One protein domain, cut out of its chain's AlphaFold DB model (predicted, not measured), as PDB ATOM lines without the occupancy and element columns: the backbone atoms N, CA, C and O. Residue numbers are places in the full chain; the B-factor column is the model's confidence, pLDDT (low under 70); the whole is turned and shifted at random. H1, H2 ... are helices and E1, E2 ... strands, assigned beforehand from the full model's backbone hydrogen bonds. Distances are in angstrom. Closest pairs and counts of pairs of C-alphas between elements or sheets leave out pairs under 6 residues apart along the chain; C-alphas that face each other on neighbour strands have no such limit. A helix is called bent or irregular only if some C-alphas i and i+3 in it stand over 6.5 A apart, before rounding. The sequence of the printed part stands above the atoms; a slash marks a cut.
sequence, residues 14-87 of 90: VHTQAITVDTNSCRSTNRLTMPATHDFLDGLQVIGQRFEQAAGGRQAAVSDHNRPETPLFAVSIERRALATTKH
ATOM      1  N   VAL A  14     138.482 110.448  13.845       89.50
ATOM      2  CA  VAL A  14     139.700 110.054  13.140       89.50
ATOM      3  C   VAL A  14     140.795 109.843  14.174       89.50
ATOM      4  O   VAL A  14     141.185 110.781  14.866       89.50
ATOM      5  N   HIS A  15     141.302 108.618  14.283       91.25
ATOM      6  CA  HIS A  15     142.451 108.299  15.120       91.25
ATOM      7  C   HIS A  15     143.618 107.872  14.237       91.25
ATOM      8  O   HIS A  15     143.564 106.834  13.578       91.25
ATOM      9  N   THR A  16     144.681 108.672  14.235       87.31
ATOM     10  CA  THR A  16     145.880 108.400  13.441       87.31
ATOM     11  C   THR A  16     147.019 107.973  14.352       87.31
ATOM     12  O   THR A  16     147.348 108.669  15.308       87.31
ATOM     13  N   GLN A  17     147.642 106.846  14.022       90.69
ATOM     14  CA  GLN A  17     148.840 106.340  14.684       90.69
ATOM     15  C   GLN A  17     149.968 106.170  13.664       90.69
ATOM     16  O   GLN A  17     149.716 105.842  12.502       90.69
ATOM     17  N   ALA A  18     151.210 106.349  14.103       90.31
ATOM     18  CA  ALA A  18     152.404 106.013  13.339       90.31
ATOM     19  C   ALA A  18     153.273 105.078  14.180       90.31
ATOM     20  O   ALA A  18     153.518 105.348  15.353       90.31
ATOM     21  N   ILE A  19     153.704 103.968  13.591       93.94
ATOM     22  CA  ILE A  19     154.531 102.959  14.255       93.94
ATOM     23  C   ILE A  19     155.812 102.799  13.443       93.94
ATOM     24  O   ILE A  19     155.735 102.572  12.236       93.94
ATOM     25  N   THR A  20     156.970 102.898  14.093       94.69
ATOM     26  CA  THR A  20     158.273 102.651  13.464       94.69
ATOM     27  C   THR A  20     158.328 101.235  12.897       94.69
ATOM     28  O   THR A  20     157.965 100.273  13.572       94.69
ATOM     29  N   VAL A  21     158.758 101.117  11.645       95.19
ATOM     30  CA  VAL A  21     158.977  99.830  10.971       95.19
ATOM     31  C   VAL A  21     160.472  99.531  10.910       95.19
ATOM     32  O   VAL A  21     160.872  98.408  11.201       95.19
ATOM     33  N   ASP A  22     161.289 100.540  10.610       94.19
ATOM     34  CA  ASP A  22     162.751 100.477  10.636       94.19
ATOM     35  C   ASP A  22     163.350 101.872  10.905       94.19
ATOM     36  O   ASP A  22     162.631 102.817  11.230       94.19
ATOM     37  N   THR A  23     164.675 102.005  10.791       90.88
ATOM     38  CA  THR A  23     165.410 103.255  11.047       90.88
ATOM     39  C   THR A  23     164.894 104.453  10.246       90.88
ATOM     40  O   THR A  23     164.958 105.574  10.741       90.88
ATOM     41  N   ASN A  24     164.385 104.230   9.034       88.31
ATOM     42  CA  ASN A  24     164.009 105.287   8.098       88.31
ATOM     43  C   ASN A  24     162.525 105.262   7.718       88.31
ATOM     44  O   ASN A  24     162.100 106.097   6.921       88.31
ATOM     45  N   SER A  25     161.730 104.327   8.248       89.50
ATOM     46  CA  SER A  25     160.332 104.183   7.854       89.50
ATOM     47  C   SER A  25     159.381 103.945   9.028       89.50
ATOM     48  O   SER A  25     159.687 103.286  10.025       89.50
ATOM     49  N   CYS A  26     158.169 104.479   8.877       91.50
ATOM     50  CA  CYS A  26     157.056 104.279   9.794       91.50
ATOM     51  C   CYS A  26     155.815 103.859   9.005       91.50
ATOM     52  O   CYS A  26     155.543 104.367   7.918       91.50
ATOM     53  N   ARG A  27     155.000 102.984   9.591       90.75
ATOM     54  CA  ARG A  27     153.665 102.665   9.092       90.75
ATOM     55  C   ARG A  27     152.658 103.587   9.757       90.75
ATOM     56  O   ARG A  27     152.480 103.540  10.974       90.75
ATOM     57  N   SER A  28     151.969 104.386   8.952       87.62
ATOM     58  CA  SER A  28     150.805 105.142   9.406       87.62
ATOM     59  C   SER A  28     149.545 104.281   9.321       87.62
ATOM     60  O   SER A  28     149.381 103.470   8.410       87.62
ATOM     61  N   THR A  29     148.647 104.423  10.286       89.19
ATOM     62  CA  THR A  29     147.312 103.826  10.247       89.19
ATOM     63  C   THR A  29     146.304 104.871  10.677       89.19
ATOM     64  O   THR A  29     146.419 105.432  11.765       89.19
ATOM     65  N   ASN A  30     145.295 105.087   9.838       86.50
ATOM     66  CA  ASN A  30     144.124 105.872  10.188       86.50
ATOM     67  C   ASN A  30     142.968 104.926  10.539       86.50
ATOM     68  O   ASN A  30     142.578 104.086   9.726       86.50
ATOM     69  N   ARG A  31     142.431 105.049  11.751       90.19
ATOM     70  CA  ARG A  31     141.211 104.376  12.190       90.19
ATOM     71  C   ARG A  31     140.083 105.394  12.221       90.19
ATOM     72  O   ARG A  31     140.143 106.374  12.959       90.19
ATOM     73  N   LEU A  32     139.036 105.104  11.461       90.06
ATOM     74  CA  LEU A  32     137.838 105.926  11.377       90.06
ATOM     75  C   LEU A  32     136.703 105.262  12.147       90.06
ATOM     76  O   LEU A  32     136.429 104.079  11.950       90.06
ATOM     77  N   THR A  33     136.025 106.040  12.982       92.25
ATOM     78  CA  THR A  33     134.781 105.638  13.639       92.25
ATOM     79  C   THR A  33     133.706 106.638  13.265       92.25
ATOM     80  O   THR A  33     133.863 107.841  13.467       92.25
ATOM     81  N   MET A  34     132.599 106.144  12.718       90.38
ATOM     82  CA  MET A  34     131.494 106.987  12.280       90.38
ATOM     83  C   MET A  34     130.220 106.572  13.021       90.38
ATOM     84  O   MET A  34     129.580 105.601  12.610       90.38
ATOM     85  N   PRO A  35     129.861 107.249  14.125       90.75
ATOM     86  CA  PRO A  35     128.633 106.943  14.843       90.75
ATOM     87  C   PRO A  35     127.407 107.211  13.965       90.75
ATOM     88  O   PRO A  35     127.367 108.172  13.193       90.75
ATOM     89  N   ALA A  36     126.402 106.348  14.089       90.62
ATOM     90  CA  ALA A  36     125.106 106.556  13.463       90.62
ATOM     91  C   ALA A  36     124.330 107.642  14.219       90.62
ATOM     92  O   ALA A  36     124.276 107.621  15.448       90.62
ATOM     93  N   THR A  37     123.728 108.580  13.490       90.12
ATOM     94  CA  THR A  37     122.804 109.562  14.071       90.12
ATOM     95  C   THR A  37     121.404 108.962  14.198       90.12
ATOM     96  O   THR A  37     121.064 108.039  13.458       90.12
ATOM     97  N   HIS A  38     120.568 109.496  15.092       90.19
ATOM     98  CA  HIS A  38     119.172 109.054  15.203       90.19
ATOM     99  C   HIS A  38     118.408 109.253  13.885       90.19
ATOM    100  O   HIS A  38     117.867 108.285  13.366       90.19
ATOM    101  N   ASP A  39     118.516 110.426  13.251       89.56
ATOM    102  CA  ASP A  39     117.890 110.703  11.945       89.56
ATOM    103  C   ASP A  39     118.280 109.696  10.853       89.56
ATOM    104  O   ASP A  39     117.495 109.380   9.957       89.56
ATOM    105  N   PHE A  40     119.514 109.185  10.900       88.88
ATOM    106  CA  PHE A  40     119.948 108.146   9.977       88.88
ATOM    107  C   PHE A  40     119.214 106.835  10.231       88.88
ATOM    108  O   PHE A  40     118.738 106.218   9.282       88.88
ATOM    109  N   LEU A  41     119.133 106.418  11.494       92.81
ATOM    110  CA  LEU A  41     118.444 105.192  11.890       92.81
ATOM    111  C   LEU A  41     116.945 105.276  11.559       92.81
ATOM    112  O   LEU A  41     116.411 104.339  10.968       92.81
ATOM    113  N   ASP A  42     116.310 106.419  11.823       93.50
ATOM    114  CA  ASP A  42     114.907 106.674  11.476       93.50
ATOM    115  C   ASP A  42     114.690 106.603   9.956       93.50
ATOM    116  O   ASP A  42     113.765 105.948   9.470       93.50
ATOM    117  N   GLY A  43     115.591 107.211   9.178       90.88
ATOM    118  CA  GLY A  43     115.552 107.152   7.718       90.88
ATOM    119  C   GLY A  43     115.676 105.728   7.171       90.88
ATOM    120  O   GLY A  43     114.964 105.370   6.232       90.88
ATOM    121  N   LEU A  44     116.533 104.897   7.774       94.38
ATOM    122  CA  LEU A  44     116.665 103.483   7.409       94.38
ATOM    123  C   LEU A  44     115.376 102.697   7.675       94.38
ATOM    124  O   LEU A  44     114.994 101.863   6.851       94.38
ATOM    125  N   GLN A  45     114.684 102.989   8.780       94.81
ATOM    126  CA  GLN A  45     113.409 102.355   9.107       94.81
ATOM    127  C   GLN A  45     112.322 102.703   8.082       94.81
ATOM    128  O   GLN A  45     111.602 101.809   7.639       94.81
ATOM    129  N   VAL A  46     112.239 103.967   7.649       96.12
ATOM    130  CA  VAL A  46     111.267 104.418   6.633       96.12
ATOM    131  C   VAL A  46     111.442 103.672   5.308       96.12
ATOM    132  O   VAL A  46     110.455 103.313   4.671       96.12
ATOM    133  N   ILE A  47     112.686 103.417   4.895       95.38
ATOM    134  CA  ILE A  47     112.987 102.713   3.639       95.38
ATOM    135  C   ILE A  47     113.096 101.188   3.804       95.38
ATOM    136  O   ILE A  47     113.370 100.490   2.830       95.38
ATOM    137  N   GLY A  48     112.905 100.662   5.019       96.06
ATOM    138  CA  GLY A  48     112.985  99.228   5.316       96.06
ATOM    139  C   GLY A  48     114.387  98.620   5.168       96.06
ATOM    140  O   GLY A  48     114.512  97.416   4.947       96.06
ATOM    141  N   GLN A  49     115.450  99.424   5.265       96.38
ATOM    142  CA  GLN A  49     116.829  98.956   5.124       96.38
ATOM    143  C   GLN A  49     117.441  98.629   6.489       96.38
ATOM    144  O   GLN A  49     117.354  99.411   7.431       96.38
ATOM    145  N   ARG A  50     118.126  97.486   6.597       97.19
ATOM    146  CA  ARG A  50     118.827  97.123   7.835       97.19
ATOM    147  C   ARG A  50     120.081  97.969   8.032       97.19
ATOM    148  O   ARG A  50     120.823  98.232   7.077       97.19
ATOM    149  N   PHE A  51     120.353  98.320   9.285       94.88
ATOM    150  CA  PHE A  51     121.523  99.104   9.669       94.88
ATOM    151  C   PHE A  51     122.829  98.474   9.185       94.88
ATOM    152  O   PHE A  51     123.647  99.161   8.580       94.88
ATOM    153  N   GLU A  52     123.004  97.167   9.361       96.25
ATOM    154  CA  GLU A  52     124.241  96.457   9.025       96.25
ATOM    155  C   GLU A  52     124.549  96.539   7.527       96.25
ATOM    156  O   GLU A  52     125.705  96.661   7.127       96.25
ATOM    157  N   GLN A  53     123.512  96.526   6.685       96.12
ATOM    158  CA  GLN A  53     123.662  96.663   5.236       96.12
ATOM    159  C   GLN A  53     124.079  98.088   4.861       96.12
ATOM    160  O   GLN A  53     124.984  98.274   4.048       96.12
ATOM    161  N   ALA A  54     123.456  99.096   5.478       94.19
ATOM    162  CA  ALA A  54     123.813 100.496   5.262       94.19
ATOM    163  C   ALA A  54     125.239 100.810   5.754       94.19
ATOM    164  O   ALA A  54     126.025 101.437   5.043       94.19
ATOM    165  N   ALA A  55     125.585 100.327   6.949       93.94
ATOM    166  CA  ALA A  55     126.905 100.463   7.547       93.94
ATOM    167  C   ALA A  55     127.977  99.765   6.700       93.94
ATOM    168  O   ALA A  55     129.015 100.363   6.424       93.94
ATOM    169  N   GLY A  56     127.706  98.546   6.221       95.62
ATOM    170  CA  GLY A  56     128.606  97.806   5.336       95.62
ATOM    171  C   GLY A  56     128.864  98.533   4.014       95.62
ATOM    172  O   GLY A  56     130.018  98.698   3.620       95.62
ATOM    173  N   GLY A  57     127.812  99.044   3.365       94.56
ATOM    174  CA  GLY A  57     127.949  99.826   2.132       94.56
ATOM    175  C   GLY A  57     128.769 101.102   2.333       94.56
ATOM    176  O   GLY A  57     129.659 101.409   1.539       94.56
ATOM    177  N   ARG A  58     128.537 101.817   3.440       91.69
ATOM    178  CA  ARG A  58     129.314 103.015   3.778       91.69
ATOM    179  C   ARG A  58     130.771 102.690   4.093       91.69
ATOM    180  O   ARG A  58     131.652 103.397   3.620       91.69
ATOM    181  N   GLN A  59     131.035 101.618   4.840       94.25
ATOM    182  CA  GLN A  59     132.396 101.167   5.127       94.25
ATOM    183  C   GLN A  59     133.150 100.825   3.840       94.25
ATOM    184  O   GLN A  59     134.301 101.228   3.701       94.25
ATOM    185  N   ALA A  60     132.515 100.122   2.899       95.56
ATOM    186  CA  ALA A  60     133.125  99.801   1.612       95.56
ATOM    187  C   ALA A  60     133.482 101.075   0.829       95.56
ATOM    188  O   ALA A  60     134.631 101.238   0.426       95.56
ATOM    189  N   ALA A  61     132.543 102.021   0.717       93.62
ATOM    190  CA  ALA A  61     132.771 103.287   0.022       93.62
ATOM    191  C   ALA A  61     133.904 104.117   0.657       93.62
ATOM    192  O   ALA A  61     134.775 104.627  -0.046       93.62
ATOM    193  N   VAL A  62     133.927 104.219   1.990       91.81
ATOM    194  CA  VAL A  62     134.983 104.934   2.726       91.81
ATOM    195  C   VAL A  62     136.335 104.238   2.563       91.81
ATOM    196  O   VAL A  62     137.346 104.906   2.359       91.81
ATOM    197  N   SER A  63     136.373 102.906   2.622       91.81
ATOM    198  CA  SER A  63     137.597 102.136   2.389       91.81
ATOM    199  C   SER A  63     138.132 102.333   0.970       91.81
ATOM    200  O   SER A  63     139.332 102.544   0.805       91.81
ATOM    201  N   ASP A  64     137.269 102.298  -0.046       95.19
ATOM    202  CA  ASP A  64     137.671 102.479  -1.444       95.19
ATOM    203  C   ASP A  64     138.192 103.891  -1.724       95.19
ATOM    204  O   ASP A  64     139.182 104.035  -2.439       95.19
ATOM    205  N   HIS A  65     137.584 104.912  -1.118       90.50
ATOM    206  CA  HIS A  65     138.056 106.295  -1.189       90.50
ATOM    207  C   HIS A  65     139.408 106.480  -0.487       90.50
ATOM    208  O   HIS A  65     140.343 107.039  -1.054       90.50
ATOM    209  N   ASN A  66     139.557 105.937   0.723       89.62
ATOM    210  CA  ASN A  66     140.766 106.131   1.520       89.62
ATOM    211  C   ASN A  66     141.943 105.259   1.077       89.62
ATOM    212  O   ASN A  66     143.085 105.581   1.410       89.62
ATOM    213  N   ARG A  67     141.703 104.161   0.348       91.56
ATOM    214  CA  ARG A  67     142.761 103.269  -0.150       91.56
ATOM    215  C   ARG A  67     143.816 104.015  -0.984       91.56
ATOM    216  O   ARG A  67     144.994 103.860  -0.667       91.56
ATOM    217  N   PRO A  68     143.457 104.808  -2.013       92.88
ATOM    218  CA  PRO A  68     144.428 105.611  -2.754       92.88
ATOM    219  C   PRO A  68     144.900 106.857  -1.992       92.88
ATOM    220  O   PRO A  68     146.044 107.266  -2.168       92.88
ATOM    221  N   GLU A  69     144.064 107.460  -1.144       91.44
ATOM    222  CA  GLU A  69     144.390 108.739  -0.497       91.44
ATOM    223  C   GLU A  69     145.321 108.603   0.709       91.44
ATOM    224  O   GLU A  69     146.222 109.419   0.895       91.44
ATOM    225  N   THR A  70     145.156 107.555   1.520       89.50
ATOM    226  CA  THR A  70     145.950 107.354   2.747       89.50
ATOM    227  C   THR A  70     147.463 107.325   2.471       89.50
ATOM    228  O   THR A  70     148.202 108.007   3.188       89.50
ATOM    229  N   PRO A  71     147.965 106.631   1.427       90.31
ATOM    230  CA  PRO A  71     149.374 106.717   1.043       90.31
ATOM    231  C   PRO A  71     149.820 108.134   0.651       90.31
ATOM    232  O   PRO A  71     150.926 108.545   0.998       90.31
ATOM    233  N   LEU A  72     148.968 108.906  -0.032       92.00
ATOM    234  CA  LEU A  72     149.285 110.279  -0.440       92.00
ATOM    235  C   LEU A  72     149.407 111.205   0.776       92.00
ATOM    236  O   LEU A  72     150.328 112.023   0.839       92.00
ATOM    237  N   PHE A  73     148.536 111.034   1.773       88.25
ATOM    238  CA  PHE A  73     148.656 111.735   3.050       88.25
ATOM    239  C   PHE A  73     149.953 111.372   3.778       88.25
ATOM    240  O   PHE A  73     150.644 112.274   4.251       88.25
ATOM    241  N   ALA A  74     150.331 110.089   3.814       89.38
ATOM    242  CA  ALA A  74     151.589 109.658   4.423       89.38
ATOM    243  C   ALA A  74     152.809 110.329   3.760       89.38
ATOM    244  O   ALA A  74     153.645 110.901   4.458       89.38
ATOM    245  N   VAL A  75     152.861 110.362   2.421       91.31
ATOM    246  CA  VAL A  75     153.926 111.047   1.660       91.31
ATOM    247  C   VAL A  75     153.938 112.556   1.931       91.31
ATOM    248  O   VAL A  75     154.998 113.170   2.049       91.31
ATOM    249  N   SER A  76     152.769 113.188   2.039       92.50
ATOM    250  CA  SER A  76     152.682 114.615   2.364       92.50
ATOM    251  C   SER A  76     153.230 114.921   3.762       92.50
ATOM    252  O   SER A  76     153.971 115.893   3.938       92.50
ATOM    253  N   ILE A  77     152.897 114.088   4.753       89.12
ATOM    254  CA  ILE A  77     153.404 114.208   6.127       89.12
ATOM    255  C   ILE A  77     154.924 114.034   6.147       89.12
ATOM    256  O   ILE A  77     155.618 114.857   6.743       89.12
ATOM    257  N   GLU A  78     155.449 113.023   5.452       89.94
ATOM    258  CA  GLU A  78     156.891 112.781   5.327       89.94
ATOM    259  C   GLU A  78     157.620 113.998   4.745       89.94
ATOM    260  O   GLU A  78     158.565 114.511   5.348       89.94
ATOM    261  N   ARG A  79     157.144 114.530   3.610       93.25
ATOM    262  CA  ARG A  79     157.727 115.729   2.987       93.25
ATOM    263  C   ARG A  79     157.771 116.907   3.957       93.25
ATOM    264  O   ARG A  79     158.785 117.604   4.031       93.25
ATOM    265  N   ARG A  80     156.689 117.133   4.712       91.81
ATOM    266  CA  ARG A  80     156.612 118.213   5.706       91.81
ATOM    267  C   ARG A  80     157.580 117.991   6.869       91.81
ATOM    268  O   ARG A  80     158.233 118.949   7.288       91.81
ATOM    269  N   ALA A  81     157.688 116.764   7.371       87.69
ATOM    270  CA  ALA A  81     158.624 116.416   8.434       87.69
ATOM    271  C   ALA A  81     160.071 116.688   7.995       87.69
ATOM    272  O   ALA A  81     160.772 117.458   8.646       87.69
ATOM    273  N   LEU A  82     160.479 116.177   6.828       88.62
ATOM    274  CA  LEU A  82     161.826 116.373   6.282       88.62
ATOM    275  C   LEU A  82     162.162 117.850   6.024       88.62
ATOM    276  O   LEU A  82     163.300 118.271   6.235       88.62
ATOM    277  N   ALA A  83     161.191 118.652   5.581       92.38
ATOM    278  CA  ALA A  83     161.378 120.091   5.388       92.38
ATOM    279  C   ALA A  83     161.592 120.847   6.713       92.38
ATOM    280  O   ALA A  83     162.346 121.821   6.752       92.38
ATOM    281  N   THR A  84     160.947 120.387   7.789       83.19
ATOM    282  CA  THR A  84     161.031 121.003   9.121       83.19
ATOM    283  C   THR A  84     162.349 120.641   9.803       83.19
ATOM    284  O   THR A  84     163.027 121.524  10.315       83.19
ATOM    285  N   THR A  85     162.787 119.380   9.716       75.19
ATOM    286  CA  THR A  85     164.076 118.931  10.271       75.19
ATOM    287  C   THR A  85     165.267 119.672   9.656       75.19
ATOM    288  O   THR A  85     166.213 120.003  10.362       75.19
ATOM    289  N   LYS A  86     165.206 120.012   8.359       60.47
ATOM    290  CA  LYS A  86     166.258 120.791   7.678       60.47
ATOM    291  C   LYS A  86     166.392 122.241   8.172       60.47
ATOM    292  O   LYS A  86     167.438 122.834   7.954       60.47
ATOM    293  N   HIS A  87     165.371 122.806   8.822       56.06
ATOM    294  CA  HIS A  87     165.407 124.173   9.367       56.06
ATOM    295  C   HIS A  87     165.898 124.245  10.821       56.06
ATOM    296  O   HIS A  87     166.166 125.334  11.312       56.06
TER     297      HIS A  87
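AT A GLANCE: This is residues 14 to 87 of the 90 residues of an uncharacterized protein of Mycobacterium simiae (UniProt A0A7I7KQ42). The model is a long, open rod in which the chain runs out along a two-stranded hairpin, E1 and E2, turns through the short helix H1 at the far end and folds back along the long bent helix H2. The second arm of that helix, H2b, comes back near E2, and residues 79 to 87 stick out free. The printed part has 74 residues, with two named strands and two named helices in the order E1, E2, H1, H2; the sheet E1 - E2 is antiparallel and the class is mixed, helices and strands. The whole is extended, with a radius of gyration of the C-alphas of 18.0 A and spans of 57 by 21 by 18 A.

HOW THE PARTS SIT: Begin with the sheet, where E1, residues 14 to 22, and E2, residues 25 to 33, are antiparallel neighbours and a hairpin, their directions at 160 degrees. Look there at N 17 and O 29, 2.9 A apart, and at N 27 and O 19, 2.8 A apart, both within hydrogen-bond range. Next comes H2, residues 51 to 85, assigned as one helix by its hydrogen bonds but bent: C-alphas 65 and 68 are 6.6 A apart. Its arms H2a, residues 51 to 65, and H2b, residues 68 to 85, stand at a steep tilt of 51 degrees. The closest C-alphas of E2 and H2b are those of Ser 28 and Ala 74, 6.8 A apart. E1 and H2b are apart, as are E2 and H2a. Farther out, H1, residues 38 to 46, is close to but not clearly touching H2a; their closest C-alphas are those of Leu 44 and Phe 51, 6.9 A apart. H1 and H2a run opposite ways at a steep tilt of 65 degrees. Every O i to N i+4 pair is within hydrogen-bond range in H1 and H2a, and 13 of 14 are in H2b.

IN THESE COORDINATES: Find C-alpha 14 at (139.700, 110.054, 13.140); from there E1 runs 25.1 A to Asp 22. E2 runs 26.2 A from Ser 25 to Thr 33. H1 runs 12.5 A from His 38 to Val 46. Find C-alpha 51 at (121.523, 99.104, 9.669), where H2a begins its 21.0 A. H2b runs 27.1 A from Pro 68 to C-alpha 85 at (164.076, 118.931, 10.271).

THE WHOLE: The two C-alphas farthest apart are those of Gly 48 and His 87, 58.2 A. The printed part has no cut, and the links E1 to E2, E2 to H1 and H1 to H2 are tight. Its mean pLDDT is 90.7, and residues 86 to 87 are under 70.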